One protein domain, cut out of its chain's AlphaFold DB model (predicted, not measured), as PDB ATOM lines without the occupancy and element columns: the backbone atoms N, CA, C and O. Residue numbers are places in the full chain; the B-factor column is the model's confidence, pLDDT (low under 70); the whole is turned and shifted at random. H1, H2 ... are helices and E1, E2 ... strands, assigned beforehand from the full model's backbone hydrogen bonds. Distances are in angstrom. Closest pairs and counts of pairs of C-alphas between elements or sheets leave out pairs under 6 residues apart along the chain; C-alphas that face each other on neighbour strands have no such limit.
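AT A GLANCE: This is residues 70 to 82 and 101 to 177 of the 251 residues of the protein "Hypothetical protein" of Minutocellus polymorphus (UniProt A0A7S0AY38). Helix H2 is the core: H1 runs alongside it, H4 crosses it, and a two-stranded parallel sheet, E1 and E2, packs on it through E2, where H3 packs too. The printed part has 90 residues, mostly helix, in the order H1, E1, H2, E2, H3, H4. It is compact, radius of gyration of the C-alphas 11.8 A, spanning 32 by 31 by 24 A.

HOW THE PARTS SIT: Start at H1, residues 72 to 80, which touches H2, residues 115 to 132; their closest C-alphas, 76 and 124, are 5.0 A apart, and the tilt is shallow, 26 degrees, the same way. E1, residues 102 to 107, and E2, residues 134 to 139, are parallel neighbours, N 104 and O 135 being 2.8 A apart, within hydrogen-bond range; E1, H2, E2 form a strand-helix-strand unit, parallel strands joined through a helix, with a right-handed crossover. H3, residues 148 to 156, only just touches H2 with residues 118 to 122 of H2 alone, 3 pairs of C-alphas within 8 A, the closest 122 and 154, 7.1 A. H4, residues 160 to 177, touches H2 about perpendicular, 78 degrees, with residues 163 to 171 alone; C-alphas 123 and 167 are closest, 4.1 A. In H1 to H4 every O i to N i+4 pair is within hydrogen-bond range.

IN THESE COORDINATES: Find C-alpha 72 at (70.218, 151.530, 205.961), where H1 begins; H2 runs 24.5 A, and H4 25.7 A to C-alpha 177 at (85.349, 140.798, 208.485).

THE WHOLE: Residues 83 to 100 are not printed; C-alphas 82 and 101 stand 22.4 A apart across the cut. Of the links printed whole, none is long. In this model pLDDT is under 70 at residues 81, 82 and 157.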
ATOM      1  N   CYS A  70      72.329 154.834 200.629       76.94
ATOM      2  CA  CYS A  70      71.231 154.625 201.562       76.94
ATOM      3  C   CYS A  70      71.763 154.434 202.988       76.94
ATOM      4  O   CYS A  70      72.626 153.594 203.224       76.94
ATOM      5  N   GLY A  71      71.229 155.170 203.967       83.69
ATOM      6  CA  GLY A  71      71.654 155.079 205.373       83.69
ATOM      7  C   GLY A  71      71.245 153.790 206.103       83.69
ATOM      8  O   GLY A  71      71.389 153.725 207.320       83.69
ATOM      9  N   ALA A  72      70.718 152.785 205.394       87.69
ATOM     10  CA  ALA A  72      70.218 151.530 205.961       87.69
ATOM     11  C   ALA A  72      71.282 150.767 206.753       87.69
ATOM     12  O   ALA A  72      71.023 150.349 207.877       87.69
ATOM     13  N   ARG A  73      72.497 150.660 206.205       87.19
ATOM     14  CA  ARG A  73      73.597 149.952 206.864       87.19
ATOM     15  C   ARG A  73      74.059 150.663 208.133       87.19
ATOM     16  O   ARG A  73      74.150 150.043 209.180       87.19
ATOM     17  N   ALA A  74      74.237 151.983 208.069       86.81
ATOM     18  CA  ALA A  74      74.588 152.784 209.244       86.81
ATOM     19  C   ALA A  74      73.515 152.700 210.345       86.81
ATOM     20  O   ALA A  74      73.833 152.676 211.532       86.81
ATOM     21  N   PHE A  75      72.239 152.640 209.955       89.12
ATOM     22  CA  PHE A  75      71.138 152.406 210.883       89.12
ATOM     23  C   PHE A  75      71.204 151.007 211.510       89.12
ATOM     24  O   PHE A  75      71.084 150.880 212.729       89.12
ATOM     25  N   ALA A  76      71.429 149.973 210.697       89.31
ATOM     26  CA  ALA A  76      71.567 148.604 211.169       89.31
ATOM     27  C   ALA A  76      72.740 148.455 212.144       89.31
ATOM     28  O   ALA A  76      72.563 147.926 213.239       89.31
ATOM     29  N   ASP A  77      73.901 149.008 211.804       85.88
ATOM     30  CA  ASP A  77      75.102 148.962 212.639       85.88
ATOM     31  C   ASP A  77      74.896 149.672 213.986       85.88
ATOM     32  O   ASP A  77      75.397 149.212 215.010       85.88
ATOM     33  N   ALA A  78      74.098 150.744 214.029       85.19
ATOM     34  CA  ALA A  78      73.761 151.430 215.276       85.19
ATOM     35  C   ALA A  78      72.886 150.584 216.221       85.19
ATOM     36  O   ALA A  78      72.965 150.755 217.437       85.19
ATOM     37  N   ILE A  79      72.055 149.686 215.683       85.06
ATOM     38  CA  ILE A  79      71.219 148.767 216.475       85.06
ATOM     39  C   ILE A  79      71.987 147.507 216.847       85.06
ATOM     40  O   ILE A  79      71.837 146.989 217.948       85.06
ATOM     41  N   ILE A  80      72.807 147.008 215.928       85.19
ATOM     42  CA  ILE A  80      73.617 145.809 216.134       85.19
ATOM     43  C   ILE A  80      74.814 146.092 217.069       85.19
ATOM     44  O   ILE A  80      75.402 145.151 217.600       85.19
ATOM     45  N   GLY A  81      75.144 147.375 217.267       69.81
ATOM     46  CA  GLY A  81      76.342 147.932 217.900       69.81
ATOM     47  C   GLY A  81      77.006 147.158 219.053       69.81
ATOM     48  O   GLY A  81      76.358 146.620 219.945       69.81
ATOM     49  N   GLU A  82      78.347 147.183 219.003       53.84
ATOM     50  CA  GLU A  82      79.414 146.777 219.953       53.84
ATOM     51  C   GLU A  82      79.371 145.412 220.661       53.84
ATOM     52  O   GLU A  82      80.406 144.950 221.145       53.84
ATOM     53  N   ARG A 101      56.044 146.221 223.535       74.50
ATOM     54  CA  ARG A 101      57.134 146.365 222.567       74.50
ATOM     55  C   ARG A 101      57.109 147.762 221.966       74.50
ATOM     56  O   ARG A 101      56.048 148.254 221.571       74.50
ATOM     57  N   LEU A 102      58.275 148.395 221.894       83.00
ATOM     58  CA  LEU A 102      58.422 149.648 221.166       83.00
ATOM     59  C   LEU A 102      58.340 149.320 219.672       83.00
ATOM     60  O   LEU A 102      59.243 148.681 219.149       83.00
ATOM     61  N   SER A 103      57.270 149.732 218.993       86.94
ATOM     62  CA  SER A 103      57.157 149.566 217.541       86.94
ATOM     63  C   SER A 103      57.734 150.787 216.826       86.94
ATOM     64  O   SER A 103      57.345 151.921 217.116       86.94
ATOM     65  N   VAL A 104      58.675 150.554 215.915       88.31
ATOM     66  CA  VAL A 104      59.331 151.572 215.091       88.31
ATOM     67  C   VAL A 104      59.103 151.207 213.631       88.31
ATOM     68  O   VAL A 104      59.488 150.128 213.198       88.31
ATOM     69  N   ARG A 105      58.504 152.119 212.862       90.25
ATOM     70  CA  ARG A 105      58.361 151.979 211.411       90.25
ATOM     71  C   ARG A 105      59.278 152.970 210.711       90.25
ATOM     72  O   ARG A 105      59.260 154.156 211.036       90.25
ATOM     73  N   ILE A 106      60.054 152.482 209.755       89.81
ATOM     74  CA  ILE A 106      61.037 153.258 209.004       89.81
ATOM     75  C   ILE A 106      60.596 153.293 207.552       89.81
ATOM     76  O   ILE A 106      60.360 152.255 206.942       89.81
ATOM     77  N   GLU A 107      60.489 154.491 206.992       90.31
ATOM     78  CA  GLU A 107      60.119 154.670 205.592       90.31
ATOM     79  C   GLU A 107      61.377 154.849 204.738       90.31
ATOM     80  O   GLU A 107      62.080 155.852 204.854       90.31
ATOM     81  N   MET A 108      61.666 153.869 203.875       88.56
ATOM     82  CA  MET A 108      62.864 153.821 203.022       88.56
ATOM     83  C   MET A 108      62.528 153.768 201.522       88.56
ATOM     84  O   MET A 108      63.366 153.394 200.704       88.56
ATOM     85  N   ARG A 109      61.320 154.201 201.140       82.50
ATOM     86  CA  ARG A 109      60.771 154.130 199.772       82.50
ATOM     87  C   ARG A 109      61.682 154.711 198.680       82.50
ATOM     88  O   ARG A 109      61.767 154.162 197.592       82.50
ATOM     89  N   HIS A 110      62.389 155.805 198.952       79.62
ATOM     90  CA  HIS A 110      63.277 156.451 197.968       79.62
ATOM     91  C   HIS A 110      64.766 156.243 198.256       79.62
ATOM     92  O   HIS A 110      65.611 156.981 197.750       79.62
ATOM     93  N   CYS A 111      65.091 155.263 199.094       82.31
ATOM     94  CA  CYS A 111      66.465 154.865 199.338       82.31
ATOM     95  C   CYS A 111      66.904 153.888 198.246       82.31
ATOM     96  O   CYS A 111      66.129 153.024 197.854       82.31
ATOM     97  N   PHE A 112      68.137 153.983 197.758       84.19
ATOM     98  CA  PHE A 112      68.698 152.932 196.910       84.19
ATOM     99  C   PHE A 112      69.190 151.800 197.822       84.19
ATOM    100  O   PHE A 112      70.251 151.932 198.428       84.19
ATOM    101  N   LEU A 113      68.374 150.758 198.004       88.00
ATOM    102  CA  LEU A 113      68.659 149.652 198.916       88.00
ATOM    103  C   LEU A 113      69.108 148.466 198.069       88.00
ATOM    104  O   LEU A 113      68.344 147.970 197.247       88.00
ATOM    105  N   ASP A 114      70.347 148.044 198.255       89.94
ATOM    106  CA  ASP A 114      70.866 146.807 197.691       89.94
ATOM    107  C   ASP A 114      70.540 145.616 198.606       89.94
ATOM    108  O   ASP A 114      70.108 145.780 199.752       89.94
ATOM    109  N   GLU A 115      70.765 144.400 198.106       89.56
ATOM    110  CA  GLU A 115      70.569 143.164 198.875       89.56
ATOM    111  C   GLU A 115      71.375 143.171 200.181       89.56
ATOM    112  O   GLU A 115      70.874 142.766 201.224       89.56
ATOM    113  N   ARG A 116      72.595 143.727 200.169       89.88
ATOM    114  CA  ARG A 116      73.439 143.822 201.369       89.88
ATOM    115  C   ARG A 116      72.859 144.767 202.417       89.88
ATOM    116  O   ARG A 116      72.905 144.463 203.610       89.88
ATOM    117  N   ALA A 117      72.311 145.910 202.007       90.56
ATOM    118  CA  ALA A 117      71.602 146.784 202.929       90.56
ATOM    119  C   ALA A 117      70.306 146.135 203.434       90.56
ATOM    120  O   ALA A 117      69.987 146.295 204.612       90.56
ATOM    121  N   ALA A 118      69.593 145.369 202.605       92.06
ATOM    122  CA  ALA A 118      68.432 144.593 203.041       92.06
ATOM    123  C   ALA A 118      68.812 143.557 204.113       92.06
ATOM    124  O   ALA A 118      68.185 143.528 205.172       92.06
ATOM    125  N   ASP A 119      69.879 142.790 203.887       93.88
ATOM    126  CA  ASP A 119      70.425 141.823 204.846       93.88
ATOM    127  C   ASP A 119      70.800 142.511 206.175       93.88
ATOM    128  O   ASP A 119      70.444 142.038 207.259       93.88
ATOM    129  N   SER A 120      71.422 143.697 206.111       92.62
ATOM    130  CA  SER A 120      71.733 144.492 207.309       92.62
ATOM    131  C   SER A 120      70.478 144.927 208.080       92.62
ATOM    132  O   SER A 120      70.448 144.869 209.311       92.62
ATOM    133  N   LEU A 121      69.405 145.313 207.376       92.94
ATOM    134  CA  LEU A 121      68.136 145.679 208.005       92.94
ATOM    135  C   LEU A 121      67.471 144.469 208.660       92.94
ATOM    136  O   LEU A 121      66.988 144.597 209.782       92.94
ATOM    137  N   ALA A 122      67.479 143.301 208.015       93.31
ATOM    138  CA  ALA A 122      66.973 142.073 208.625       93.31
ATOM    139  C   ALA A 122      67.723 141.731 209.917       93.31
ATOM    140  O   ALA A 122      67.091 141.477 210.943       93.31
ATOM    141  N   ALA A 123      69.054 141.834 209.919       92.19
ATOM    142  CA  ALA A 123      69.847 141.652 211.132       92.19
ATOM    143  C   ALA A 123      69.463 142.638 212.247       92.19
ATOM    144  O   ALA A 123      69.371 142.251 213.416       92.19
ATOM    145  N   ALA A 124      69.169 143.893 211.902       91.75
ATOM    146  CA  ALA A 124      68.685 144.881 212.860       91.75
ATOM    147  C   ALA A 124      67.281 144.552 213.398       91.75
ATOM    148  O   ALA A 124      67.025 144.764 214.583       91.75
ATOM    149  N   ILE A 125      66.382 144.009 212.569       91.62
ATOM    150  CA  ILE A 125      65.035 143.576 212.981       91.62
ATOM    151  C   ILE A 125      65.131 142.429 213.992       91.62
ATOM    152  O   ILE A 125      64.545 142.523 215.073       91.62
ATOM    153  N   VAL A 126      65.900 141.382 213.673       90.88
ATOM    154  CA  VAL A 126      66.102 140.221 214.557       90.88
ATOM    155  C   VAL A 126      66.726 140.669 215.874       90.88
ATOM    156  O   VAL A 126      66.190 140.408 216.952       90.88
ATOM    157  N   ARG A 127      67.811 141.446 215.809       88.75
ATOM    158  CA  ARG A 127      68.512 141.897 217.012       88.75
ATOM    159  C   ARG A 127      67.698 142.876 217.851       88.75
ATOM    160  O   ARG A 127      67.697 142.781 219.077       88.75
ATOM    161  N   GLY A 128      66.966 143.783 217.210       86.75
ATOM    162  CA  GLY A 128      66.038 144.696 217.875       86.75
ATOM    163  C   GLY A 128      64.973 143.939 218.665       86.75
ATOM    164  O   GLY A 128      64.719 144.274 219.827       86.75
ATOM    165  N   ARG A 129      64.418 142.875 218.071       86.38
ATOM    166  CA  ARG A 129      63.421 142.006 218.705       86.38
ATOM    167  C   ARG A 129      64.001 141.266 219.905       86.38
ATOM    168  O   ARG A 129      63.402 141.300 220.980       86.38
ATOM    169  N   ASP A 130      65.164 140.649 219.727       85.56
ATOM    170  CA  ASP A 130      65.718 139.703 220.695       85.56
ATOM    171  C   ASP A 130      66.458 140.396 221.848       85.56
ATOM    172  O   ASP A 130      66.349 139.975 222.999       85.56
ATOM    173  N   SER A 131      67.186 141.481 221.560       83.62
ATOM    174  CA  SER A 131      68.061 142.159 222.532       83.62
ATOM    175  C   SER A 131      67.425 143.401 223.157       83.62
ATOM    176  O   SER A 131      67.710 143.734 224.309       83.62
ATOM    177  N   HIS A 132      66.548 144.092 222.423       79.00
ATOM    178  CA  HIS A 132      66.025 145.399 222.835       79.00
ATOM    179  C   HIS A 132      64.504 145.436 223.024       79.00
ATOM    180  O   HIS A 132      63.975 146.462 223.453       79.00
ATOM    181  N   ASN A 133      63.792 144.336 222.740       83.75
ATOM    182  CA  ASN A 133      62.325 144.280 222.737       83.75
ATOM    183  C   ASN A 133      61.690 145.373 221.841       83.75
ATOM    184  O   ASN A 133      60.621 145.917 222.146       83.75
ATOM    185  N   ILE A 134      62.378 145.715 220.744       86.38
ATOM    186  CA  ILE A 134      61.958 146.692 219.736       86.38
ATOM    187  C   ILE A 134      61.445 145.935 218.517       86.38
ATOM    188  O   ILE A 134      62.092 145.026 218.009       86.38
ATOM    189  N   ASP A 135      60.287 146.347 218.024       88.50
ATOM    190  CA  ASP A 135      59.675 145.803 216.827       88.50
ATOM    191  C   ASP A 135      59.872 146.769 215.649       88.50
ATOM    192  O   ASP A 135      59.194 147.789 215.555       88.50
ATOM    193  N   ILE A 136      60.818 146.470 214.752       90.31
ATOM    194  CA  ILE A 136      61.241 147.375 213.662       90.31
ATOM    195  C   ILE A 136      60.633 146.940 212.330       90.31
ATOM    196  O   ILE A 136      60.923 145.833 211.911       90.31
ATOM    197  N   SER A 137      59.805 147.746 211.667       90.88
ATOM    198  CA  SER A 137      59.312 147.476 210.303       90.88
ATOM    199  C   SER A 137      59.860 148.485 209.297       90.88
ATOM    200  O   SER A 137      60.025 149.666 209.619       90.88
ATOM    201  N   CYS A 138      60.137 148.033 208.075       91.38
ATOM    202  CA  CYS A 138      60.793 148.832 207.045       91.38
ATOM    203  C   CYS A 138      59.940 148.879 205.775       91.38
ATOM    204  O   CYS A 138      59.728 147.877 205.104       91.38
ATOM    205  N   ASP A 139      59.472 150.069 205.413       91.69
ATOM    206  CA  ASP A 139      58.721 150.300 204.184       91.69
ATOM    207  C   ASP A 139      59.692 150.544 203.019       91.69
ATOM    208  O   ASP A 139      60.256 151.634 202.869       91.69
ATOM    209  N   VAL A 140      59.911 149.491 202.228       90.25
ATOM    210  CA  VAL A 140      60.841 149.443 201.086       90.25
ATOM    211  C   VAL A 140      60.117 149.225 199.747       90.25
ATOM    212  O   VAL A 140      60.746 148.875 198.758       90.25
ATOM    213  N   GLU A 141      58.801 149.462 199.687       87.25
ATOM    214  CA  GLU A 141      57.930 149.098 198.549       87.25
ATOM    215  C   GLU A 141      58.387 149.670 197.194       87.25
ATOM    216  O   GLU A 141      58.205 149.060 196.144       87.25
ATOM    217  N   MET A 142      59.009 150.848 197.206       84.62
ATOM    218  CA  MET A 142      59.469 151.535 195.996       84.62
ATOM    219  C   MET A 142      60.899 151.156 195.576       84.62
ATOM    220  O   MET A 142      61.445 151.763 194.653       84.62
ATOM    221  N   ASN A 143      61.507 150.151 196.215       85.44
ATOM    222  CA  ASN A 143      62.817 149.657 195.818       85.44
ATOM    223  C   ASN A 143      62.714 148.657 194.668       85.44
ATOM    224  O   ASN A 143      62.273 147.528 194.854       85.44
ATOM    225  N   SER A 144      63.157 149.050 193.474       84.75
ATOM    226  CA  SER A 144      63.165 148.152 192.314       84.75
ATOM    227  C   SER A 144      64.323 147.152 192.318       84.75
ATOM    228  O   SER A 144      64.339 146.263 191.474       84.75
ATOM    229  N   ALA A 145      65.320 147.344 193.186       86.44
ATOM    230  CA  ALA A 145      66.491 146.475 193.273       86.44
ATOM    231  C   ALA A 145      66.256 145.237 194.152       86.44
ATOM    232  O   ALA A 145      67.081 144.333 194.137       86.44
ATOM    233  N   LEU A 146      65.154 145.196 194.905       87.19
ATOM    234  CA  LEU A 146      64.826 144.099 195.807       87.19
ATOM    235  C   LEU A 146      63.722 143.225 195.222       87.19
ATOM    236  O   LEU A 146      62.776 143.718 194.599       87.19
ATOM    237  N   ASP A 147      63.800 141.933 195.516       91.19
ATOM    238  CA  ASP A 147      62.729 140.997 195.208       91.19
ATOM    239  C   ASP A 147      61.470 141.283 196.029       91.19
ATOM    240  O   ASP A 147      61.512 141.757 197.168       91.19
ATOM    241  N   ARG A 148      60.309 140.944 195.457       89.38
ATOM    242  CA  ARG A 148      59.008 141.148 196.117       89.38
ATOM    243  C   ARG A 148      58.901 140.407 197.448       89.38
ATOM    244  O   ARG A 148      58.253 140.918 198.353       89.38
ATOM    245  N   SER A 149      59.527 139.236 197.561       89.88
ATOM    246  CA  SER A 149      59.607 138.463 198.805       89.88
ATOM    247  C   SER A 149      60.348 139.242 199.892       89.88
ATOM    248  O   SER A 149      59.812 139.423 200.980       89.88
ATOM    249  N   THR A 150      61.517 139.796 199.573       90.19
ATOM    250  CA  THR A 150      62.325 140.631 200.475       90.19
ATOM    251  C   THR A 150      61.580 141.895 200.898       90.19
ATOM    252  O   THR A 150      61.594 142.272 202.069       90.19
ATOM    253  N   VAL A 151      60.879 142.540 199.959       91.06
ATOM    254  CA  VAL A 151      60.049 143.721 200.241       91.06
ATOM    255  C   VAL A 151      58.908 143.382 201.203       91.06
ATOM    256  O   VAL A 151      58.702 144.110 202.173       91.06
ATOM    257  N   SER A 152      58.194 142.276 200.964       90.06
ATOM    258  CA  SER A 152      57.095 141.821 201.828       90.06
ATOM    259  C   SER A 152      57.601 141.455 203.222       90.06
ATOM    260  O   SER A 152      57.041 141.908 204.221       90.06
ATOM    261  N   ALA A 153      58.705 140.706 203.295       90.25
ATOM    262  CA  ALA A 153      59.317 140.289 204.550       90.25
ATOM    263  C   ALA A 153      59.727 141.501 205.406       90.25
ATOM    264  O   ALA A 153      59.374 141.576 206.579       90.25
ATOM    265  N   LEU A 154      60.390 142.506 204.822       89.19
ATOM    266  CA  LEU A 154      60.822 143.705 205.555       89.19
ATOM    267  C   LEU A 154      59.663 144.627 205.985       89.19
ATOM    268  O   LEU A 154      59.767 145.300 207.019       89.19
ATOM    269  N   ALA A 155      58.575 144.676 205.211       87.38
ATOM    270  CA  ALA A 155      57.437 145.556 205.472       87.38
ATOM    271  C   ALA A 155      56.442 144.969 206.482       87.38
ATOM    272  O   ALA A 155      56.043 145.659 207.425       87.38
ATOM    273  N   GLU A 156      56.047 143.712 206.282       79.75
ATOM    274  CA  GLU A 156      54.950 143.068 207.012       79.75
ATOM    275  C   GLU A 156      55.454 142.094 208.083       79.75
ATOM    276  O   GLU A 156      54.744 141.851 209.053       79.75
ATOM    277  N   LYS A 157      56.711 141.630 207.983       69.81
ATOM    278  CA  LYS A 157      57.306 140.591 208.849       69.81
ATOM    279  C   LYS A 157      56.552 139.269 208.840       69.81
ATOM    280  O   LYS A 157      56.657 138.489 209.781       69.81
ATOM    281  N   ASP A 158      55.814 139.016 207.773       74.94
ATOM    282  CA  ASP A 158      55.025 137.796 207.648       74.94
ATOM    283  C   ASP A 158      55.901 136.566 207.359       74.94
ATOM    284  O   ASP A 158      55.439 135.438 207.510       74.94
ATOM    285  N   ASP A 159      57.174 136.781 207.007       84.06
ATOM    286  CA  ASP A 159      58.123 135.741 206.613       84.06
ATOM    287  C   ASP A 159      59.381 135.756 207.504       84.06
ATOM    288  O   ASP A 159      60.464 136.212 207.118       84.06
ATOM    289  N   ASP A 160      59.223 135.279 208.744       86.44
ATOM    290  CA  ASP A 160      60.309 135.173 209.736       86.44
ATOM    291  C   ASP A 160      61.495 134.332 209.209       86.44
ATOM    292  O   ASP A 160      62.638 134.599 209.579       86.44
ATOM    293  N   GLU A 161      61.253 133.351 208.328       91.38
ATOM    294  CA  GLU A 161      62.301 132.512 207.722       91.38
ATOM    295  C   GLU A 161      63.229 133.328 206.815       91.38
ATOM    296  O   GLU A 161      64.451 133.251 206.952       91.38
ATOM    297  N   ILE A 162      62.660 134.167 205.942       92.06
ATOM    298  CA  ILE A 162      63.429 135.031 205.034       92.06
ATOM    299  C   ILE A 162      64.233 136.055 205.837       92.06
ATOM    300  O   ILE A 162      65.411 136.276 205.559       92.06
ATOM    301  N   ILE A 163      63.621 136.658 206.862       92.69
ATOM    302  CA  ILE A 163      64.317 137.600 207.748       92.69
ATOM    303  C   ILE A 163      65.473 136.902 208.479       92.69
ATOM    304  O   ILE A 163      66.552 137.487 208.597       92.69
ATOM    305  N   SER A 164      65.274 135.666 208.950       93.25
ATOM    306  CA  SER A 164      66.329 134.884 209.604       93.25
ATOM    307  C   SER A 164      67.493 134.623 208.651       93.25
ATOM    308  O   SER A 164      68.619 134.991 208.971       93.25
ATOM    309  N   ASP A 165      67.227 134.098 207.455       93.94
ATOM    310  CA  ASP A 165      68.248 133.786 206.445       93.94
ATOM    311  C   ASP A 165      69.053 135.032 206.028       93.94
ATOM    312  O   ASP A 165      70.286 135.040 206.046       93.94
ATOM    313  N   MET A 166      68.365 136.146 205.762       93.62
ATOM    314  CA  MET A 166      68.997 137.442 205.492       93.62
ATOM    315  C   MET A 166      69.896 137.909 206.646       93.62
ATOM    316  O   MET A 166      71.012 138.390 206.431       93.62
ATOM    317  N   SER A 167      69.423 137.761 207.888       93.50
ATOM    318  CA  SER A 167      70.195 138.143 209.070       93.50
ATOM    319  C   SER A 167      71.435 137.266 209.264       93.50
ATOM    320  O   SER A 167      72.510 137.783 209.572       93.50
ATOM    321  N   GLU A 168      71.315 135.958 209.031       93.44
ATOM    322  CA  GLU A 168      72.405 134.991 209.145       93.44
ATOM    323  C   GLU A 168      73.504 135.281 208.121       93.44
ATOM    324  O   GLU A 168      74.684 135.318 208.485       93.44
ATOM    325  N   ARG A 169      73.131 135.599 206.872       92.88
ATOM    326  CA  ARG A 169      74.083 136.070 205.856       92.88
ATOM    327  C   ARG A 169      74.835 137.311 206.321       92.88
ATOM    328  O   ARG A 169      76.066 137.349 206.228       92.88
ATOM    329  N   TYR A 170      74.130 138.308 206.861       92.62
ATOM    330  CA  TYR A 170      74.768 139.533 207.346       92.62
ATOM    331  C   TYR A 170      75.753 139.262 208.490       92.62
ATOM    332  O   TYR A 170      76.887 139.748 208.466       92.62
ATOM    333  N   PHE A 171      75.362 138.450 209.476       90.00
ATOM    334  CA  PHE A 171      76.247 138.085 210.581       90.00
ATOM    335  C   PHE A 171      77.454 137.264 210.116       90.00
ATOM    336  O   PHE A 171      78.556 137.480 210.620       90.00
ATOM    337  N   GLY A 172      77.287 136.396 209.114       89.44
ATOM    338  CA  GLY A 172      78.397 135.689 208.472       89.44
ATOM    339  C   GLY A 172      79.421 136.644 207.852       89.44
ATOM    340  O   GLY A 172      80.627 136.472 208.043       89.44
ATOM    341  N   VAL A 173      78.958 137.702 207.177       88.69
ATOM    342  CA  VAL A 173      79.833 138.750 206.625       88.69
ATOM    343  C   VAL A 173      80.560 139.515 207.734       88.69
ATOM    344  O   VAL A 173      81.767 139.739 207.628       88.69
ATOM    345  N   LEU A 174      79.863 139.896 208.810       86.62
ATOM    346  CA  LEU A 174      80.486 140.587 209.945       86.62
ATOM    347  C   LEU A 174      81.562 139.731 210.626       86.62
ATOM    348  O   LEU A 174      82.635 140.243 210.953       86.62
ATOM    349  N   GLU A 175      81.313 138.435 210.798       88.12
ATOM    350  CA  GLU A 175      82.274 137.512 211.403       88.12
ATOM    351  C   GLU A 175      83.504 137.301 210.510       88.12
ATOM    352  O   GLU A 175      84.640 137.358 210.987       88.12
ATOM    353  N   ALA A 176      83.310 137.152 209.197       85.94
ATOM    354  CA  ALA A 176      84.416 137.078 208.246       85.94
ATOM    355  C   ALA A 176      85.292 138.341 208.299       85.94
ATOM    356  O   ALA A 176      86.523 138.257 208.327       85.94
ATOM    357  N   LEU A 177      84.661 139.515 208.384       84.56
ATOM    358  CA  LEU A 177      85.349 140.798 208.485       84.56
ATOM    359  C   LEU A 177      86.121 140.922 209.809       84.56
ATOM    360  O   LEU A 177      87.256 141.407 209.825       84.56
TER     361      LEU A 177